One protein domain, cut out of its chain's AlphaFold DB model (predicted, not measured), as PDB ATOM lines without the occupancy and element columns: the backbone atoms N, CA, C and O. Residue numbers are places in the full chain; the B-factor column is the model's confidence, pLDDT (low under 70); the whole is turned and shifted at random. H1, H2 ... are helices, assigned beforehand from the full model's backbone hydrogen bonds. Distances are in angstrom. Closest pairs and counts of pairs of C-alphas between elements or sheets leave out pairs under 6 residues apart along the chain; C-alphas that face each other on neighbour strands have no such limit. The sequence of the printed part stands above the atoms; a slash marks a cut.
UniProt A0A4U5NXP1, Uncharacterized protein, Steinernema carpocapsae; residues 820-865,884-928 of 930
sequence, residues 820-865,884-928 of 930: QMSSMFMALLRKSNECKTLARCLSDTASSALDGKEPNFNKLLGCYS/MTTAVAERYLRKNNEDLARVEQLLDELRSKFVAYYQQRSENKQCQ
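Overview. This is residues 820 to 865 and 884 to 928 of the 930 residues of an uncharacterized protein of Steinernema carpocapsae (UniProt A0A4U5NXP1). Two long helices, H3 and H1, lie side by side as a rod; short H2 packs on H1, away from H3, and residues 922 to 928 stick out. The printed part has 91 residues, with named helices H1, H2, H3 in order and no named strand: all helix. It is only just loose, close to extended: radius of gyration of the C-alphas 18.0 A, spans 64 by 25 by 15 A.

Along the chain. H3, residues 886 to 926, runs 59.8 A from C-alpha 886 (120.060, 127.452, 166.579) to C-alpha 926 (165.007, 124.192, 205.936). H1, residues 820 to 850, runs 45.0 A; H2 is residues 857 to 860.

Arrangement. H3 touches H1 at a shallow tilt of 21 degrees, the same way; the closest C-alphas, Leu 910 and Ser 843, are 5.4 A apart. H1 touches H2 with residues 838 to 845 alone; the closest C-alphas, Cys 841 and Leu 860, are 5.6 A apart. H2 and H3 are apart. O i to N i+4 pairs within hydrogen-bond range number 26 of 27 in H1, 36 of 37 in H3.

Size, cuts and confidence. Residues 866 to 883 are not printed; C-alphas 865 and 884 are 29.8 A apart. pLDDT is under 70 at residues 862 to 865 and 925 to 928.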
ATOM      1  N   GLN A 820     128.136 122.268 158.443       86.44
ATOM      2  CA  GLN A 820     129.492 122.695 158.792       86.44
ATOM      3  C   GLN A 820     129.570 123.304 160.203       86.44
ATOM      4  O   GLN A 820     130.425 122.897 160.987       86.44
ATOM      5  N   MET A 821     128.658 124.217 160.568       85.19
ATOM      6  CA  MET A 821     128.581 124.751 161.937       85.19
ATOM      7  C   MET A 821     128.194 123.663 162.947       85.19
ATOM      8  O   MET A 821     128.797 123.578 164.010       85.19
ATOM      9  N   SER A 822     127.248 122.785 162.599       85.81
ATOM     10  CA  SER A 822     126.857 121.618 163.409       85.81
ATOM     11  C   SER A 822     128.067 120.726 163.736       85.81
ATOM     12  O   SER A 822     128.344 120.440 164.903       85.81
ATOM     13  N   SER A 823     128.869 120.388 162.721       85.44
ATOM     14  CA  SER A 823     130.126 119.640 162.871       85.44
ATOM     15  C   SER A 823     131.150 120.377 163.747       85.44
ATOM     16  O   SER A 823     131.744 119.777 164.646       85.44
ATOM     17  N   MET A 824     131.307 121.693 163.552       85.56
ATOM     18  CA  MET A 824     132.211 122.535 164.344       85.56
ATOM     19  C   MET A 824     131.822 122.558 165.831       85.56
ATOM     20  O   MET A 824     132.679 122.331 166.684       85.56
ATOM     21  N   PHE A 825     130.538 122.735 166.166       85.06
ATOM     22  CA  PHE A 825     130.070 122.659 167.556       85.06
ATOM     23  C   PHE A 825     130.304 121.270 168.164       85.06
ATOM     24  O   PHE A 825     130.800 121.168 169.285       85.06
ATOM     25  N   MET A 826     130.052 120.193 167.415       84.56
ATOM     26  CA  MET A 826     130.327 118.825 167.874       84.56
ATOM     27  C   MET A 826     131.829 118.508 168.001       84.56
ATOM     28  O   MET A 826     132.198 117.579 168.720       84.56
ATOM     29  N   ALA A 827     132.718 119.248 167.332       85.06
ATOM     30  CA  ALA A 827     134.164 119.187 167.560       85.06
ATOM     31  C   ALA A 827     134.581 119.971 168.819       85.06
ATOM     32  O   ALA A 827     135.319 119.437 169.649       85.06
ATOM     33  N   LEU A 828     134.053 121.186 169.004       86.12
ATOM     34  CA  LEU A 828     134.302 122.022 170.185       86.12
ATOM     35  C   LEU A 828     133.841 121.342 171.484       86.12
ATOM     36  O   LEU A 828     134.587 121.325 172.458       86.12
ATOM     37  N   LEU A 829     132.662 120.709 171.488       83.75
ATOM     38  CA  LEU A 829     132.143 119.970 172.648       83.75
ATOM     39  C   LEU A 829     133.034 118.783 173.042       83.75
ATOM     40  O   LEU A 829     133.271 118.561 174.229       83.75
ATOM     41  N   ARG A 830     133.572 118.043 172.060       84.62
ATOM     42  CA  ARG A 830     134.543 116.967 172.323       84.62
ATOM     43  C   ARG A 830     135.822 117.523 172.943       84.62
ATOM     44  O   ARG A 830     136.222 117.045 173.996       84.62
ATOM     45  N   LYS A 831     136.398 118.583 172.364       85.75
ATOM     46  CA  LYS A 831     137.612 119.222 172.900       85.75
ATOM     47  C   LYS A 831     137.413 119.808 174.299       85.75
ATOM     48  O   LYS A 831     138.289 119.662 175.139       85.75
ATOM     49  N   SER A 832     136.248 120.383 174.586       84.56
ATOM     50  CA  SER A 832     135.885 120.840 175.933       84.56
ATOM     51  C   SER A 832     135.846 119.690 176.944       84.56
ATOM     52  O   SER A 832     136.450 119.781 178.012       84.56
ATOM     53  N   ASN A 833     135.221 118.562 176.588       83.69
ATOM     54  CA  ASN A 833     135.205 117.368 177.436       83.69
ATOM     55  C   ASN A 833     136.611 116.777 177.653       83.69
ATOM     56  O   ASN A 833     136.943 116.435 178.784       83.69
ATOM     57  N   GLU A 834     137.454 116.720 176.617       85.12
ATOM     58  CA  GLU A 834     138.867 116.324 176.749       85.12
ATOM     59  C   GLU A 834     139.617 117.225 177.753       85.12
ATOM     60  O   GLU A 834     140.294 116.719 178.651       85.12
ATOM     61  N   CYS A 835     139.442 118.551 177.662       85.94
ATOM     62  CA  CYS A 835     140.061 119.514 178.578       85.94
ATOM     63  C   CYS A 835     139.606 119.335 180.038       85.94
ATOM     64  O   CYS A 835     140.441 119.424 180.938       85.94
ATOM     65  N   LYS A 836     138.321 119.039 180.293       85.25
ATOM     66  CA  LYS A 836     137.818 118.731 181.650       85.25
ATOM     67  C   LYS A 836     138.493 117.511 182.247       85.25
ATOM     68  O   LYS A 836     138.955 117.571 183.383       85.25
ATOM     69  N   THR A 837     138.524 116.408 181.499       84.50
ATOM     70  CA  THR A 837     139.082 115.144 181.985       84.50
ATOM     71  C   THR A 837     140.566 115.314 182.292       84.50
ATOM     72  O   THR A 837     141.010 114.910 183.363       84.50
ATOM     73  N   LEU A 838     141.308 116.015 181.429       86.19
ATOM     74  CA  LEU A 838     142.711 116.350 181.673       86.19
ATOM     75  C   LEU A 838     142.897 117.241 182.916       86.19
ATOM     76  O   LEU A 838     143.745 116.939 183.751       86.19
ATOM     77  N   ALA A 839     142.098 118.301 183.081       86.75
ATOM     78  CA  ALA A 839     142.182 119.192 184.243       86.75
ATOM     79  C   ALA A 839     141.827 118.482 185.565       86.75
ATOM     80  O   ALA A 839     142.507 118.684 186.572       86.75
ATOM     81  N   ARG A 840     140.814 117.604 185.554       85.75
ATOM     82  CA  ARG A 840     140.436 116.767 186.703       85.75
ATOM     83  C   ARG A 840     141.555 115.774 187.044       85.75
ATOM     84  O   ARG A 840     141.996 115.755 188.187       85.75
ATOM     85  N   CYS A 841     142.098 115.047 186.059       86.75
ATOM     86  CA  CYS A 841     143.253 114.164 186.270       86.75
ATOM     87  C   CYS A 841     144.477 114.917 186.819       86.75
ATOM     88  O   CYS A 841     145.131 114.416 187.725       86.75
ATOM     89  N   LEU A 842     144.768 116.128 186.333       86.38
ATOM     90  CA  LEU A 842     145.858 116.956 186.863       86.38
ATOM     91  C   LEU A 842     145.623 117.379 188.326       86.38
ATOM     92  O   LEU A 842     146.551 117.269 189.129       86.38
ATOM     93  N   SER A 843     144.409 117.818 188.694       87.12
ATOM     94  CA  SER A 843     144.080 118.172 190.089       87.12
ATOM     95  C   SER A 843     144.153 116.946 191.012       87.12
ATOM     96  O   SER A 843     144.765 117.029 192.079       87.12
ATOM     97  N   ASP A 844     143.649 115.783 190.586       86.50
ATOM     98  CA  ASP A 844     143.759 114.508 191.316       86.50
ATOM     99  C   ASP A 844     145.225 114.091 191.528       86.50
ATOM    100  O   ASP A 844     145.623 113.714 192.636       86.50
ATOM    101  N   THR A 845     146.055 114.171 190.479       86.31
ATOM    102  CA  THR A 845     147.479 113.814 190.535       86.31
ATOM    103  C   THR A 845     148.256 114.763 191.453       86.31
ATOM    104  O   THR A 845     149.045 114.295 192.273       86.31
ATOM    105  N   ALA A 846     148.005 116.074 191.380       86.06
ATOM    106  CA  ALA A 846     148.645 117.057 192.258       86.06
ATOM    107  C   ALA A 846     148.195 116.923 193.722       86.06
ATOM    108  O   ALA A 846     149.021 117.031 194.626       86.06
ATOM    109  N   SER A 847     146.914 116.624 193.964       87.88
ATOM    110  CA  SER A 847     146.395 116.324 195.308       87.88
ATOM    111  C   SER A 847     147.041 115.060 195.885       87.88
ATOM    112  O   SER A 847     147.464 115.051 197.034       87.88
ATOM    113  N   SER A 848     147.203 114.015 195.065       87.62
ATOM    114  CA  SER A 848     147.892 112.782 195.478       87.62
ATOM    115  C   SER A 848     149.356 113.044 195.850       87.62
ATOM    116  O   SER A 848     149.826 112.548 196.870       87.62
ATOM    117  N   ALA A 849     150.060 113.869 195.067       84.19
ATOM    118  CA  ALA A 849     151.449 114.235 195.341       84.19
ATOM    119  C   ALA A 849     151.614 115.118 196.596       84.19
ATOM    120  O   ALA A 849     152.612 114.982 197.303       84.19
ATOM    121  N   LEU A 850     150.640 115.989 196.896       84.81
ATOM    122  CA  LEU A 850     150.564 116.748 198.155       84.81
ATOM    123  C   LEU A 850     150.343 115.836 199.370       84.81
ATOM    124  O   LEU A 850     151.013 115.999 200.386       84.81
ATOM    125  N   ASP A 851     149.475 114.831 199.239       87.38
ATOM    126  CA  ASP A 851     149.249 113.789 200.252       87.38
ATOM    127  C   ASP A 851     150.469 112.860 200.469       87.38
ATOM    128  O   ASP A 851     150.400 111.927 201.270       87.38
ATOM    129  N   GLY A 852     151.566 113.044 199.722       84.12
ATOM    130  CA  GLY A 852     152.732 112.153 199.733       84.12
ATOM    131  C   GLY A 852     152.479 110.775 199.105       84.12
ATOM    132  O   GLY A 852     153.306 109.876 199.247       84.12
ATOM    133  N   LYS A 853     151.347 110.593 198.416       87.94
ATOM    134  CA  LYS A 853     150.987 109.360 197.702       87.94
ATOM    135  C   LYS A 853     151.637 109.368 196.321       87.94
ATOM    136  O   LYS A 853     151.810 110.420 195.708       87.94
ATOM    137  N   GLU A 854     151.963 108.187 195.801       82.50
ATOM    138  CA  GLU A 854     152.565 108.081 194.472       82.50
ATOM    139  C   GLU A 854     151.593 108.606 193.389       82.50
ATOM    140  O   GLU A 854     150.452 108.134 193.300       82.50
ATOM    141  N   PRO A 855     151.994 109.600 192.571       81.31
ATOM    142  CA  PRO A 855     151.131 110.160 191.538       81.31
ATOM    143  C   PRO A 855     150.847 109.120 190.449       81.31
ATOM    144  O   PRO A 855     151.742 108.679 189.733       81.31
ATOM    145  N   ASN A 856     149.577 108.742 190.287       78.69
ATOM    146  CA  ASN A 856     149.169 107.739 189.304       78.69
ATOM    147  C   ASN A 856     149.222 108.306 187.869       78.69
ATOM    148  O   ASN A 856     148.221 108.782 187.329       78.69
ATOM    149  N   PHE A 857     150.400 108.238 187.245       76.19
ATOM    150  CA  PHE A 857     150.637 108.715 185.880       76.19
ATOM    151  C   PHE A 857     149.763 108.019 184.823       76.19
ATOM    152  O   PHE A 857     149.445 108.639 183.811       76.19
ATOM    153  N   ASN A 858     149.289 106.791 185.064       77.38
ATOM    154  CA  ASN A 858     148.405 106.085 184.128       77.38
ATOM    155  C   ASN A 858     147.029 106.768 183.994       77.38
ATOM    156  O   ASN A 858     146.444 106.743 182.911       77.38
ATOM    157  N   LYS A 859     146.541 107.445 185.051       72.12
ATOM    158  CA  LYS A 859     145.361 108.329 184.967       72.12
ATOM    159  C   LYS A 859     145.630 109.585 184.132       72.12
ATOM    160  O   LYS A 859     144.749 110.035 183.405       72.12
ATOM    161  N   LEU A 860     146.834 110.152 184.234       74.19
ATOM    162  CA  LEU A 860     147.216 111.377 183.523       74.19
ATOM    163  C   LEU A 860     147.473 111.133 182.027       74.19
ATOM    164  O   LEU A 860     147.126 111.969 181.199       74.19
ATOM    165  N   LEU A 861     148.027 109.970 181.676       71.94
ATOM    166  CA  LEU A 861     148.238 109.530 180.291       71.94
ATOM    167  C   LEU A 861     146.950 109.020 179.609       71.94
ATOM    168  O   LEU A 861     146.984 108.666 178.433       71.94
ATOM    169  N   GLY A 862     145.820 108.970 180.327       64.62
ATOM    170  CA  GLY A 862     144.534 108.493 179.801       64.62
ATOM    171  C   GLY A 862     144.487 106.986 179.522       64.62
ATOM    172  O   GLY A 862     143.648 106.537 178.748       64.62
ATOM    173  N   CYS A 863     145.380 106.194 180.123       52.53
ATOM    174  CA  CYS A 863     145.614 104.799 179.738       52.53
ATOM    175  C   CYS A 863     144.602 103.777 180.294       52.53
ATOM    176  O   CYS A 863     144.777 102.589 180.038       52.53
ATOM    177  N   TYR A 864     143.574 104.195 181.043       51.84
ATOM    178  CA  TYR A 864     142.569 103.285 181.612       51.84
ATOM    179  C   TYR A 864     141.134 103.799 181.471       51.84
ATOM    180  O   TYR A 864     140.814 104.925 181.850       51.84
ATOM    181  N   SER A 865     140.262 102.908 180.994       50.19
ATOM    182  CA  SER A 865     138.829 103.116 180.738       50.19
ATOM    183  C   SER A 865     137.964 103.303 181.994       50.19
ATOM    184  O   SER A 865     136.760 103.512 181.880       50.19
ATOM    185  N   MET A 884     121.240 120.345 163.401       82.06
ATOM    186  CA  MET A 884     121.124 120.943 164.736       82.06
ATOM    187  C   MET A 884     120.424 122.313 164.643       82.06
ATOM    188  O   MET A 884     120.694 123.083 163.723       82.06
ATOM    189  N   THR A 885     119.496 122.642 165.547       87.06
ATOM    190  CA  THR A 885     118.810 123.955 165.530       87.06
ATOM    191  C   THR A 885     119.628 125.030 166.245       87.06
ATOM    192  O   THR A 885     120.416 124.720 167.139       87.06
ATOM    193  N   THR A 886     119.422 126.305 165.903       86.50
ATOM    194  CA  THR A 886     120.060 127.452 166.579       86.50
ATOM    195  C   THR A 886     119.825 127.451 168.091       86.50
ATOM    196  O   THR A 886     120.768 127.656 168.850       86.50
ATOM    197  N   ALA A 887     118.613 127.122 168.549       86.06
ATOM    198  CA  ALA A 887     118.301 127.013 169.977       86.06
ATOM    199  C   ALA A 887     119.090 125.896 170.701       86.06
ATOM    200  O   ALA A 887     119.354 126.003 171.900       86.06
ATOM    201  N   VAL A 888     119.486 124.833 169.991       85.81
ATOM    202  CA  VAL A 888     120.372 123.773 170.509       85.81
ATOM    203  C   VAL A 888     121.845 124.211 170.424       85.81
ATOM    204  O   VAL A 888     122.568 124.051 171.404       85.81
ATOM    205  N   ALA A 889     122.229 124.881 169.327       86.94
ATOM    206  CA  ALA A 889     123.358 125.820 169.193       86.94
ATOM    207  C   ALA A 889     123.701 126.562 170.495       86.94
ATOM    208  O   ALA A 889     124.716 126.319 171.151       86.94
ATOM    209  N   GLU A 890     122.803 127.459 170.894       88.50
ATOM    210  CA  GLU A 890     122.997 128.320 172.057       88.50
ATOM    211  C   GLU A 890     123.091 127.548 173.374       88.50
ATOM    212  O   GLU A 890     123.884 127.925 174.233       88.50
ATOM    213  N   ARG A 891     122.313 126.473 173.559       86.69
ATOM    214  CA  ARG A 891     122.383 125.654 174.782       86.69
ATOM    215  C   ARG A 891     123.739 124.971 174.920       86.69
ATOM    216  O   ARG A 891     124.322 125.015 175.999       86.69
ATOM    217  N   TYR A 892     124.262 124.400 173.835       85.00
ATOM    218  CA  TYR A 892     125.596 123.803 173.838       85.00
ATOM    219  C   TYR A 892     126.703 124.844 174.022       85.00
ATOM    220  O   TYR A 892     127.643 124.571 174.760       85.00
ATOM    221  N   LEU A 893     126.584 126.042 173.439       87.19
ATOM    222  CA  LEU A 893     127.536 127.134 173.676       87.19
ATOM    223  C   LEU A 893     127.529 127.622 175.132       87.19
ATOM    224  O   LEU A 893     128.594 127.777 175.721       87.19
ATOM    225  N   ARG A 894     126.351 127.821 175.738       89.69
ATOM    226  CA  ARG A 894     126.235 128.215 177.155       89.69
ATOM    227  C   ARG A 894     126.843 127.153 178.070       89.69
ATOM    228  O   ARG A 894     127.727 127.481 178.855       89.69
ATOM    229  N   LYS A 895     126.464 125.881 177.882       86.25
ATOM    230  CA  LYS A 895     127.038 124.757 178.634       86.25
ATOM    231  C   LYS A 895     128.559 124.677 178.450       86.25
ATOM    232  O   LYS A 895     129.268 124.527 179.435       86.25
ATOM    233  N   ASN A 896     129.064 124.852 177.226       86.38
ATOM    234  CA  ASN A 896     130.501 124.868 176.942       86.38
ATOM    235  C   ASN A 896     131.240 126.012 177.666       86.38
ATOM    236  O   ASN A 896     132.357 125.816 178.130       86.38
ATOM    237  N   ASN A 897     130.623 127.186 177.810       89.12
ATOM    238  CA  ASN A 897     131.225 128.302 178.544       89.12
ATOM    239  C   ASN A 897     131.230 128.056 180.065       89.12
ATOM    240  O   ASN A 897     132.243 128.302 180.712       89.12
ATOM    241  N   GLU A 898     130.146 127.516 180.635       89.44
ATOM    242  CA  GLU A 898     130.124 127.057 182.038       89.44
ATOM    243  C   GLU A 898     131.164 125.956 182.295       89.44
ATOM    244  O   GLU A 898     131.796 125.897 183.348       89.44
ATOM    245  N   ASP A 899     131.331 125.065 181.321       86.06
ATOM    246  CA  ASP A 899     132.282 123.963 181.338       86.06
ATOM    247  C   ASP A 899     133.737 124.439 181.286       86.06
ATOM    248  O   ASP A 899     134.566 123.924 182.034       86.06
ATOM    249  N   LEU A 900     134.044 125.437 180.456       87.62
ATOM    250  CA  LEU A 900     135.364 126.066 180.410       87.62
ATOM    251  C   LEU A 900     135.653 126.857 181.693       87.62
ATOM    252  O   LEU A 900     136.743 126.718 182.235       87.62
ATOM    253  N   ALA A 901     134.671 127.567 182.258       91.75
ATOM    254  CA  ALA A 901     134.822 128.226 183.558       91.75
ATOM    255  C   ALA A 901     135.105 127.221 184.698       91.75
ATOM    256  O   ALA A 901     135.933 127.480 185.571       91.75
ATOM    257  N   ARG A 902     134.486 126.027 184.665       89.25
ATOM    258  CA  ARG A 902     134.823 124.914 185.578       89.25
ATOM    259  C   ARG A 902     136.256 124.395 185.371       89.25
ATOM    260  O   ARG A 902     136.906 124.026 186.345       89.25
ATOM    261  N   VAL A 903     136.765 124.379 184.136       89.06
ATOM    262  CA  VAL A 903     138.169 124.029 183.840       89.06
ATOM    263  C   VAL A 903     139.131 125.097 184.358       89.06
ATOM    264  O   VAL A 903     140.128 124.748 184.982       89.06
ATOM    265  N   GLU A 904     138.833 126.380 184.160       92.25
ATOM    266  CA  GLU A 904     139.638 127.490 184.687       92.25
ATOM    267  C   GLU A 904     139.724 127.431 186.220       92.25
ATOM    268  O   GLU A 904     140.826 127.473 186.766       92.25
ATOM    269  N   GLN A 905     138.602 127.185 186.906       93.25
ATOM    270  CA  GLN A 905     138.577 126.999 188.361       93.25
ATOM    271  C   GLN A 905     139.446 125.814 188.831       93.25
ATOM    272  O   GLN A 905     140.178 125.950 189.811       93.25
ATOM    273  N   LEU A 906     139.412 124.669 188.134       88.12
ATOM    274  CA  LEU A 906     140.284 123.521 188.435       88.12
ATOM    275  C   LEU A 906     141.768 123.829 188.178       88.12
ATOM    276  O   LEU A 906     142.632 123.335 188.901       88.12
ATOM    277  N   LEU A 907     142.082 124.650 187.173       90.50
ATOM    278  CA  LEU A 907     143.452 125.081 186.889       90.50
ATOM    279  C   LEU A 907     143.971 126.094 187.923       90.50
ATOM    280  O   LEU A 907     145.159 126.062 188.241       90.50
ATOM    281  N   ASP A 908     143.115 126.945 188.489       93.38
ATOM    282  CA  ASP A 908     143.477 127.835 189.603       93.38
ATOM    283  C   ASP A 908     143.614 127.093 190.939       93.38
ATOM    284  O   ASP A 908     144.565 127.342 191.686       93.38
ATOM    285  N   GLU A 909     142.760 126.102 191.203       91.31
ATOM    286  CA  GLU A 909     142.944 125.167 192.319       91.31
ATOM    287  C   GLU A 909     144.290 124.421 192.193       91.31
ATOM    288  O   GLU A 909     145.069 124.356 193.144       91.31
ATOM    289  N   LEU A 910     144.612 123.926 190.992       89.12
ATOM    290  CA  LEU A 910     145.883 123.271 190.675       89.12
ATOM    291  C   LEU A 910     147.092 124.209 190.852       89.12
ATOM    292  O   LEU A 910     148.106 123.797 191.416       89.12
ATOM    293  N   ARG A 911     146.996 125.476 190.419       92.38
ATOM    294  CA  ARG A 911     148.030 126.504 190.655       92.38
ATOM    295  C   ARG A 911     148.260 126.716 192.154       92.38
ATOM    296  O   ARG A 911     149.410 126.718 192.590       92.38
ATOM    297  N   SER A 912     147.190 126.831 192.942       90.88
ATOM    298  CA  SER A 912     147.268 126.965 194.403       90.88
ATOM    299  C   SER A 912     147.928 125.742 195.059       90.88
ATOM    300  O   SER A 912     148.867 125.895 195.843       90.88
ATOM    301  N   LYS A 913     147.534 124.525 194.652       87.44
ATOM    302  CA  LYS A 913     148.144 123.257 195.089       87.44
ATOM    303  C   LYS A 913     149.642 123.183 194.775       87.44
ATOM    304  O   LYS A 913     150.420 122.777 195.634       87.44
ATOM    305  N   PHE A 914     150.075 123.622 193.588       86.38
ATOM    306  CA  PHE A 914     151.504 123.682 193.257       86.38
ATOM    307  C   PHE A 914     152.275 124.678 194.131       86.38
ATOM    308  O   PHE A 914     153.363 124.339 194.596       86.38
ATOM    309  N   VAL A 915     151.730 125.872 194.395       90.62
ATOM    310  CA  VAL A 915     152.368 126.851 195.297       90.62
ATOM    311  C   VAL A 915     152.533 126.261 196.701       90.62
ATOM    312  O   VAL A 915     153.639 126.293 197.239       90.62
ATOM    313  N   ALA A 916     151.484 125.638 197.248       87.50
ATOM    314  CA  ALA A 916     151.537 124.967 198.547       87.50
ATOM    315  C   ALA A 916     152.586 123.837 198.583       87.50
ATOM    316  O   ALA A 916     153.394 123.784 199.508       87.50
ATOM    317  N   TYR A 917     152.639 122.986 197.549       83.81
ATOM    318  CA  TYR A 917     153.626 121.905 197.447       83.81
ATOM    319  C   TYR A 917     155.067 122.432 197.443       83.81
ATOM    320  O   TYR A 917     155.926 121.912 198.157       83.81
ATOM    321  N   TYR A 918     155.354 123.478 196.660       83.88
ATOM    322  CA  TYR A 918     156.694 124.066 196.627       83.88
ATOM    323  C   TYR A 918     157.058 124.751 197.945       83.88
ATOM    324  O   TYR A 918     158.190 124.575 198.399       83.88
ATOM    325  N   GLN A 919     156.118 125.450 198.587       86.44
ATOM    326  CA  GLN A 919     156.341 126.093 199.881       86.44
ATOM    327  C   GLN A 919     156.639 125.065 200.989       86.44
ATOM    328  O   GLN A 919     157.688 125.144 201.635       86.44
ATOM    329  N   GLN A 920     155.802 124.033 201.127       84.62
ATOM    330  CA  GLN A 920     156.016 122.924 202.064       84.62
ATOM    331  C   GLN A 920     157.353 122.206 201.798       84.62
ATOM    332  O   GLN A 920     158.057 121.801 202.725       84.62
ATOM    333  N   ARG A 921     157.753 122.075 200.524       80.56
ATOM    334  CA  ARG A 921     159.036 121.475 200.123       80.56
ATOM    335  C   ARG A 921     160.249 122.365 200.425       80.56
ATOM    336  O   ARG A 921     161.332 121.816 200.626       80.56
ATOM    337  N   SER A 922     160.109 123.693 200.470       79.56
ATOM    338  CA  SER A 922     161.156 124.579 201.006       79.56
ATOM    339  C   SER A 922     161.248 124.496 202.530       79.56
ATOM    340  O   SER A 922     162.347 124.308 203.047       79.56
ATOM    341  N   GLU A 923     160.118 124.542 203.236       76.94
ATOM    342  CA  GLU A 923     160.064 124.497 204.705       76.94
ATOM    343  C   GLU A 923     160.645 123.173 205.243       76.94
ATOM    344  O   GLU A 923     161.570 123.186 206.055       76.94
ATOM    345  N   ASN A 924     160.236 122.027 204.684       71.25
ATOM    346  CA  ASN A 924     160.783 120.711 205.045       71.25
ATOM    347  C   ASN A 924     162.294 120.571 204.781       71.25
ATOM    348  O   ASN A 924     162.967 119.825 205.486       71.25
ATOM    349  N   LYS A 925     162.845 121.272 203.779       69.25
ATOM    350  CA  LYS A 925     164.298 121.297 203.536       69.25
ATOM    351  C   LYS A 925     165.038 122.182 204.532       69.25
ATOM    352  O   LYS A 925     166.165 121.870 204.896       69.25
ATOM    353  N   GLN A 926     164.419 123.274 204.966       55.34
ATOM    354  CA  GLN A 926     165.007 124.192 205.936       55.34
ATOM    355  C   GLN A 926     165.121 123.530 207.322       55.34
ATOM    356  O   GLN A 926     166.131 123.701 207.998       55.34
ATOM    357  N   CYS A 927     164.164 122.661 207.668       52.81
ATOM    358  CA  CYS A 927     164.183 121.798 208.858       52.81
ATOM    359  C   CYS A 927     165.152 120.592 208.789       52.81
ATOM    360  O   CYS A 927     165.179 119.801 209.724       52.81
ATOM    361  N   GLN A 928     165.920 120.417 207.703       49.59
ATOM    362  CA  GLN A 928     167.001 119.414 207.594       49.59
ATOM    363  C   GLN A 928     168.409 120.042 207.598       49.59
ATOM    364  O   GLN A 928     169.397 119.353 207.349       49.59
TER     365      GLN A 928